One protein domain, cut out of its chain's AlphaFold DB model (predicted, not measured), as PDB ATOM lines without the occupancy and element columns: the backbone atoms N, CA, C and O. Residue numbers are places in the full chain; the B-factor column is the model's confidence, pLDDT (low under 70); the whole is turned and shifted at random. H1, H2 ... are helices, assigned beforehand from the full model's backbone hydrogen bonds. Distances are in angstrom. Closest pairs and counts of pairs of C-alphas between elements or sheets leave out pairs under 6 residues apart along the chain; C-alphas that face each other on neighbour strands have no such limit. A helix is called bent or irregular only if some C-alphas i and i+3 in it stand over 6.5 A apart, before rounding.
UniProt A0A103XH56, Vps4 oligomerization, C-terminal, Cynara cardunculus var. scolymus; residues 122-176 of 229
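AT A GLANCE: This is residues 122 to 176 of the 229 residues of the protein "Vps4 oligomerization, C-terminal" of Cynara cardunculus var. scolymus (UniProt A0A103XH56). What shape does the backbone make? It is a loose-ended group of three helices in which H1 is joined on one side by the shorter H2, set steeply against it, and on another side by the first part of the long H3, residues 157 to 164. The rest of H3 runs on beyond that contact to one end of the elongated outline. What is it made of? The printed part has 55 residues with three named helices, in the order H1, H2, H3, and no named strand; its class is all helix. How large is it? It is compact, with a radius of gyration of the C-alphas of 11.2 A, and spans 35 by 20 by 18 A.

HOW THE PARTS SIT: How do the first two helices meet? H1, residues 123 to 135, and H2, residues 142 to 151, touch, their closest C-alphas being those of Leu 127 and Ala 149, 5.2 A apart. They run opposite ways at a steep tilt of 50 degrees. Where does the third helix stand? H3, residues 157 to 174, touches H1 with residues 157 to 164 alone; the closest C-alphas are those of Phe 130 and Ile 160, 7.5 A apart. H1 and H3 run the same way at a steep tilt of 43 degrees, and H2 and H3 are apart. What do the backbone N and O atoms show? In H2 every O i to N i+4 pair is within hydrogen-bond range; in H1 it is 7 of 9 and in H3 10 of 14.

IN THESE COORDINATES: Where does the first helix begin, and how even is it? H1 begins at C-alpha 123, (192.832, 225.823, 290.037), and measures 20.3 A from first to last C-alpha. It is irregular, but only just: C-alphas 132 and 135 are 6.9 A apart. Where do the other two run? H2 measures 14.8 A and begins at C-alpha 142, (201.702, 227.134, 279.295). H3, the longest helix with 18 residues, measures 26.8 A and ends at C-alpha 174, (221.406, 233.308, 287.298).

THE WHOLE: How far apart are the ends? The C-alphas of Asp 122 and Ala 176, the two farthest apart, are 35.4 A from each other. Is the printed part unbroken? It has no cut; the link from H1 to H2 is short and the link from H2 to H3 is tight. Where is confidence low? The mean pLDDT of the printed part is 71.3, and it is under 70 at residues 133 to 140, of which 133 to 135 belong to H1, and at residues 162 to 176, of which 162 to 174 belong to H3.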
ATOM      1  N   ASP A 122     190.301 228.975 292.866       88.75
ATOM      2  CA  ASP A 122     190.297 227.622 292.314       88.75
ATOM      3  C   ASP A 122     191.488 227.406 291.361       88.75
ATOM      4  O   ASP A 122     192.218 228.335 291.015       88.75
ATOM      5  N   LEU A 123     191.711 226.162 290.923       88.62
ATOM      6  CA  LEU A 123     192.832 225.823 290.037       88.62
ATOM      7  C   LEU A 123     192.872 226.711 288.780       88.62
ATOM      8  O   LEU A 123     193.939 227.161 288.359       88.62
ATOM      9  N   LYS A 124     191.699 226.997 288.204       90.75
ATOM     10  CA  LYS A 124     191.561 227.805 286.992       90.75
ATOM     11  C   LYS A 124     191.875 229.277 287.253       90.75
ATOM     12  O   LYS A 124     192.551 229.898 286.434       90.75
ATOM     13  N   ALA A 125     191.433 229.824 288.381       88.19
ATOM     14  CA  ALA A 125     191.756 231.169 288.826       88.19
ATOM     15  C   ALA A 125     193.251 231.292 289.107       88.19
ATOM     16  O   ALA A 125     193.860 232.222 288.595       88.19
ATOM     17  N   ARG A 126     193.874 230.338 289.811       87.50
ATOM     18  CA  ARG A 126     195.329 230.342 290.053       87.50
ATOM     19  C   ARG A 126     196.119 230.329 288.747       87.50
ATOM     20  O   ARG A 126     197.012 231.146 288.558       87.50
ATOM     21  N   LEU A 127     195.740 229.469 287.805       87.81
ATOM     22  CA  LEU A 127     196.344 229.420 286.472       87.81
ATOM     23  C   LEU A 127     196.164 230.740 285.710       87.81
ATOM     24  O   LEU A 127     197.098 231.223 285.075       87.81
ATOM     25  N   HIS A 128     194.983 231.352 285.795       86.69
ATOM     26  CA  HIS A 128     194.727 232.658 285.195       86.69
ATOM     27  C   HIS A 128     195.543 233.774 285.862       86.69
ATOM     28  O   HIS A 128     196.049 234.644 285.165       86.69
ATOM     29  N   MET A 129     195.729 233.725 287.183       85.19
ATOM     30  CA  MET A 129     196.584 234.654 287.926       85.19
ATOM     31  C   MET A 129     198.041 234.545 287.475       85.19
ATOM     32  O   MET A 129     198.644 235.562 287.148       85.19
ATOM     33  N   PHE A 130     198.572 233.327 287.334       81.25
ATOM     34  CA  PHE A 130     199.910 233.109 286.775       81.25
ATOM     35  C   PHE A 130     200.035 233.591 285.317       81.25
ATOM     36  O   PHE A 130     201.065 234.136 284.929       81.25
ATOM     37  N   LYS A 131     198.979 233.444 284.501       79.81
ATOM     38  CA  LYS A 131     198.943 233.973 283.122       79.81
ATOM     39  C   LYS A 131     198.846 235.500 283.060       79.81
ATOM     40  O   LYS A 131     199.402 236.088 282.141       79.81
ATOM     41  N   LEU A 132     198.159 236.140 284.003       78.19
ATOM     42  CA  LEU A 132     198.097 237.603 284.136       78.19
ATOM     43  C   LEU A 132     199.446 238.187 284.563       78.19
ATOM     44  O   LEU A 132     199.830 239.252 284.097       78.19
ATOM     45  N   GLN A 133     200.196 237.459 285.387       68.19
ATOM     46  CA  GLN A 133     201.547 237.839 285.801       68.19
ATOM     47  C   GLN A 133     202.589 237.721 284.661       68.19
ATOM     48  O   GLN A 133     203.753 238.077 284.838       68.19
ATOM     49  N   ARG A 134     202.189 237.230 283.476       56.75
ATOM     50  CA  ARG A 134     203.055 236.949 282.315       56.75
ATOM     51  C   ARG A 134     203.524 238.194 281.548       56.75
ATOM     52  O   ARG A 134     204.278 238.045 280.590       56.75
ATOM     53  N   ASP A 135     203.102 239.395 281.940       54.97
ATOM     54  CA  ASP A 135     203.628 240.645 281.366       54.97
ATOM     55  C   ASP A 135     205.080 240.932 281.811       54.97
ATOM     56  O   ASP A 135     205.758 241.779 281.225       54.97
ATOM     57  N   ALA A 136     205.602 240.180 282.789       52.94
ATOM     58  CA  ALA A 136     207.037 240.068 283.036       52.94
ATOM     59  C   ALA A 136     207.699 239.203 281.938       52.94
ATOM     60  O   ALA A 136     207.116 238.192 281.537       52.94
ATOM     61  N   PRO A 137     208.897 239.557 281.430       47.03
ATOM     62  CA  PRO A 137     209.515 238.946 280.250       47.03
ATOM     63  C   PRO A 137     210.035 237.533 280.557       47.03
ATOM     64  O   PRO A 137     211.236 237.294 280.654       47.03
ATOM     65  N   ASN A 138     209.117 236.586 280.717       53.31
ATOM     66  CA  ASN A 138     209.396 235.252 281.216       53.31
ATOM     67  C   ASN A 138     209.043 234.240 280.124       53.31
ATOM     68  O   ASN A 138     207.880 234.059 279.762       53.31
ATOM     69  N   ASN A 139     210.064 233.561 279.605       54.44
ATOM     70  CA  ASN A 139     209.961 232.485 278.622       54.44
ATOM     71  C   ASN A 139     209.448 231.182 279.274       54.44
ATOM     72  O   ASN A 139     210.148 230.172 279.270       54.44
ATOM     73  N   LYS A 140     208.278 231.215 279.923       62.47
ATOM     74  CA  LYS A 140     207.649 230.017 280.500       62.47
ATOM     75  C   LYS A 140     206.522 229.512 279.616       62.47
ATOM     76  O   LYS A 140     205.723 230.294 279.095       62.47
ATOM     77  N   ASN A 141     206.471 228.193 279.463       70.31
ATOM     78  CA  ASN A 141     205.465 227.527 278.652       70.31
ATOM     79  C   ASN A 141     204.150 227.407 279.427       70.31
ATOM     80  O   ASN A 141     204.120 227.393 280.655       70.31
ATOM     81  N   GLU A 142     203.040 227.272 278.702       75.44
ATOM     82  CA  GLU A 142     201.702 227.134 279.295       75.44
ATOM     83  C   GLU A 142     201.600 225.938 280.261       75.44
ATOM     84  O   GLU A 142     200.956 226.033 281.305       75.44
ATOM     85  N   SER A 143     202.350 224.870 279.973       78.38
ATOM     86  CA  SER A 143     202.478 223.679 280.821       78.38
ATOM     87  C   SER A 143     203.117 223.951 282.192       78.38
ATOM     88  O   SER A 143     202.812 223.244 283.154       78.38
ATOM     89  N   ASP A 144     203.992 224.953 282.316       78.81
ATOM     90  CA  ASP A 144     204.649 225.264 283.591       78.81
ATOM     91  C   ASP A 144     203.670 225.941 284.555       78.81
ATOM     92  O   ASP A 144     203.682 225.676 285.759       78.81
ATOM     93  N   PHE A 145     202.775 226.777 284.023       82.06
ATOM     94  CA  PHE A 145     201.733 227.434 284.808       82.06
ATOM     95  C   PHE A 145     200.687 226.448 285.320       82.06
ATOM     96  O   PHE A 145     200.207 226.605 286.439       82.06
ATOM     97  N   GLU A 146     200.370 225.404 284.551       85.25
ATOM     98  CA  GLU A 146     199.517 224.306 285.019       85.25
ATOM     99  C   GLU A 146     200.149 223.562 286.199       85.25
ATOM    100  O   GLU A 146     199.502 223.368 287.230       85.25
ATOM    101  N   SER A 147     201.437 223.225 286.094       81.06
ATOM    102  CA  SER A 147     202.191 222.585 287.181       81.06
ATOM    103  C   SER A 147     202.225 223.454 288.444       81.06
ATOM    104  O   SER A 147     201.993 222.962 289.551       81.06
ATOM    105  N   LEU A 148     202.452 224.762 288.292       80.50
ATOM    106  CA  LEU A 148     202.445 225.715 289.404       80.50
ATOM    107  C   LEU A 148     201.054 225.876 290.027       80.50
ATOM    108  O   LEU A 148     200.935 225.870 291.251       80.50
ATOM    109  N   ALA A 149     199.999 225.968 289.218       84.50
ATOM    110  CA  ALA A 149     198.624 226.085 289.698       84.50
ATOM    111  C   ALA A 149     198.172 224.846 290.491       84.50
ATOM    112  O   ALA A 149     197.475 224.988 291.504       84.50
ATOM    113  N   CYS A 150     198.601 223.650 290.076       85.69
ATOM    114  CA  CYS A 150     198.377 222.410 290.823       85.69
ATOM    115  C   CYS A 150     199.110 222.411 292.169       85.69
ATOM    116  O   CYS A 150     198.516 222.076 293.185       85.69
ATOM    117  N   LYS A 151     200.375 222.842 292.202       82.50
ATOM    118  CA  LYS A 151     201.200 222.852 293.426       82.50
ATOM    119  C   LYS A 151     200.843 223.953 294.430       82.50
ATOM    120  O   LYS A 151     201.381 223.960 295.529       82.50
ATOM    121  N   THR A 152     199.992 224.906 294.053       81.94
ATOM    122  CA  THR A 152     199.612 226.069 294.880       81.94
ATOM    123  C   THR A 152     198.172 225.984 295.376       81.94
ATOM    124  O   THR A 152     197.487 226.990 295.555       81.94
ATOM    125  N   GLU A 153     197.672 224.768 295.580       84.50
ATOM    126  CA  GLU A 153     196.364 224.566 296.189       84.50
ATOM    127  C   GLU A 153     196.292 225.189 297.592       84.50
ATOM    128  O   GLU A 153     197.215 225.070 298.388       84.50
ATOM    129  N   GLY A 154     195.201 225.911 297.868       83.00
ATOM    130  CA  GLY A 154     194.996 226.612 299.140       83.00
ATOM    131  C   GLY A 154     195.685 227.977 299.253       83.00
ATOM    132  O   GLY A 154     195.472 228.677 300.240       83.00
ATOM    133  N   PHE A 155     196.464 228.395 298.251       80.00
ATOM    134  CA  PHE A 155     197.191 229.663 298.305       80.00
ATOM    135  C   PHE A 155     196.247 230.838 298.057       80.00
ATOM    136  O   PHE A 155     195.348 230.774 297.211       80.00
ATOM    137  N   SER A 156     196.471 231.943 298.769       84.19
ATOM    138  CA  SER A 156     195.761 233.188 298.498       84.19
ATOM    139  C   SER A 156     196.331 233.878 297.258       84.19
ATOM    140  O   SER A 156     197.455 233.615 296.822       84.19
ATOM    141  N   GLY A 157     195.573 234.822 296.697       79.38
ATOM    142  CA  GLY A 157     196.055 235.604 295.559       79.38
ATOM    143  C   GLY A 157     197.336 236.395 295.854       79.38
ATOM    144  O   GLY A 157     198.164 236.587 294.964       79.38
ATOM    145  N   SER A 158     197.530 236.792 297.113       76.12
ATOM    146  CA  SER A 158     198.738 237.474 297.581       76.12
ATOM    147  C   SER A 158     199.961 236.554 297.555       76.12
ATOM    148  O   SER A 158     201.033 236.977 297.129       76.12
ATOM    149  N   ASP A 159     199.808 235.293 297.966       79.19
ATOM    150  CA  ASP A 159     200.913 234.322 298.014       79.19
ATOM    151  C   ASP A 159     201.425 233.983 296.609       79.19
ATOM    152  O   ASP A 159     202.631 233.855 296.384       79.19
ATOM    153  N   ILE A 160     200.499 233.898 295.648       77.38
ATOM    154  CA  ILE A 160     200.791 233.671 294.227       77.38
ATOM    155  C   ILE A 160     201.592 234.849 293.652       77.38
ATOM    156  O   ILE A 160     202.610 234.635 292.998       77.38
ATOM    157  N   ALA A 161     201.201 236.088 293.965       71.81
ATOM    158  CA  ALA A 161     201.890 237.286 293.482       71.81
ATOM    159  C   ALA A 161     203.318 237.447 294.045       71.81
ATOM    160  O   ALA A 161     204.217 237.904 293.335       71.81
ATOM    161  N   VAL A 162     203.549 237.075 295.311       60.34
ATOM    162  CA  VAL A 162     204.855 237.236 295.980       60.34
ATOM    163  C   VAL A 162     205.900 236.250 295.456       60.34
ATOM    164  O   VAL A 162     207.064 236.628 295.297       60.34
ATOM    165  N   LYS A 163     205.515 234.997 295.170       58.31
ATOM    166  CA  LYS A 163     206.465 233.987 294.673       58.31
ATOM    167  C   LYS A 163     207.076 234.386 293.331       58.31
ATOM    168  O   LYS A 163     208.288 234.274 293.175       58.31
ATOM    169  N   ASP A 164     206.279 234.901 292.401       55.56
ATOM    170  CA  ASP A 164     206.775 235.282 291.074       55.56
ATOM    171  C   ASP A 164     207.785 236.440 291.133       55.56
ATOM    172  O   ASP A 164     208.838 236.363 290.497       55.56
ATOM    173  N   ALA A 165     207.537 237.457 291.967       55.44
ATOM    174  CA  ALA A 165     208.482 238.559 292.177       55.44
ATOM    175  C   ALA A 165     209.814 238.080 292.788       55.44
ATOM    176  O   ALA A 165     210.891 238.566 292.429       55.44
ATOM    177  N   LEU A 166     209.751 237.098 293.695       53.44
ATOM    178  CA  LEU A 166     210.940 236.500 294.298       53.44
ATOM    179  C   LEU A 166     211.761 235.727 293.256       53.44
ATOM    180  O   LEU A 166     212.978 235.897 293.193       53.44
ATOM    181  N   PHE A 167     211.115 234.934 292.398       52.03
ATOM    182  CA  PHE A 167     211.818 234.153 291.378       52.03
ATOM    183  C   PHE A 167     212.358 235.000 290.222       52.03
ATOM    184  O   PHE A 167     213.404 234.661 289.676       52.03
ATOM    185  N   GLU A 168     211.725 236.122 289.878       56.38
ATOM    186  CA  GLU A 168     212.212 237.004 288.810       56.38
ATOM    187  C   GLU A 168     213.609 237.572 289.117       56.38
ATOM    188  O   GLU A 168     214.489 237.566 288.255       56.38
ATOM    189  N   SER A 169     213.843 238.018 290.354       51.59
ATOM    190  CA  SER A 169     215.156 238.531 290.780       51.59
ATOM    191  C   SER A 169     216.244 237.447 290.793       51.59
ATOM    192  O   SER A 169     217.380 237.691 290.377       51.59
ATOM    193  N   VAL A 170     215.886 236.224 291.194       55.72
ATOM    194  CA  VAL A 170     216.797 235.073 291.226       55.72
ATOM    195  C   VAL A 170     217.156 234.617 289.809       55.72
ATOM    196  O   VAL A 170     218.337 234.454 289.508       55.72
ATOM    197  N   CYS A 171     216.174 234.485 288.912       54.31
ATOM    198  CA  CYS A 171     216.409 234.087 287.521       54.31
ATOM    199  C   CYS A 171     217.254 235.120 286.764       54.31
ATOM    200  O   CYS A 171     218.239 234.753 286.128       54.31
ATOM    201  N   LYS A 172     216.959 236.422 286.909       57.09
ATOM    202  CA  LYS A 172     217.761 237.494 286.287       57.09
ATOM    203  C   LYS A 172     219.218 237.488 286.743       57.09
ATOM    204  O   LYS A 172     220.091 237.877 285.977       57.09
ATOM    205  N   THR A 173     219.478 237.055 287.974       59.34
ATOM    206  CA  THR A 173     220.839 236.936 288.509       59.34
ATOM    207  C   THR A 173     221.538 235.676 287.991       59.34
ATOM    208  O   THR A 173     222.726 235.733 287.695       59.34
ATOM    209  N   GLN A 174     220.830 234.552 287.832       55.56
ATOM    210  CA  GLN A 174     221.406 233.308 287.298       55.56
ATOM    211  C   GLN A 174     221.737 233.388 285.801       55.56
ATOM    212  O   GLN A 174     222.779 232.887 285.383       55.56
ATOM    213  N   ASP A 175     220.893 234.050 285.008       57.03
ATOM    214  CA  ASP A 175     221.082 234.174 283.555       57.03
ATOM    215  C   ASP A 175     222.031 235.321 283.159       57.03
ATOM    216  O   ASP A 175     222.454 235.436 282.004       57.03
ATOM    217  N   ALA A 176     222.382 236.200 284.102       66.94
ATOM    218  CA  ALA A 176     223.243 237.339 283.825       66.94
ATOM    219  C   ALA A 176     224.702 236.919 283.607       66.94
ATOM    220  O   ALA A 176     225.362 236.332 284.463       66.94
TER     221      ALA A 176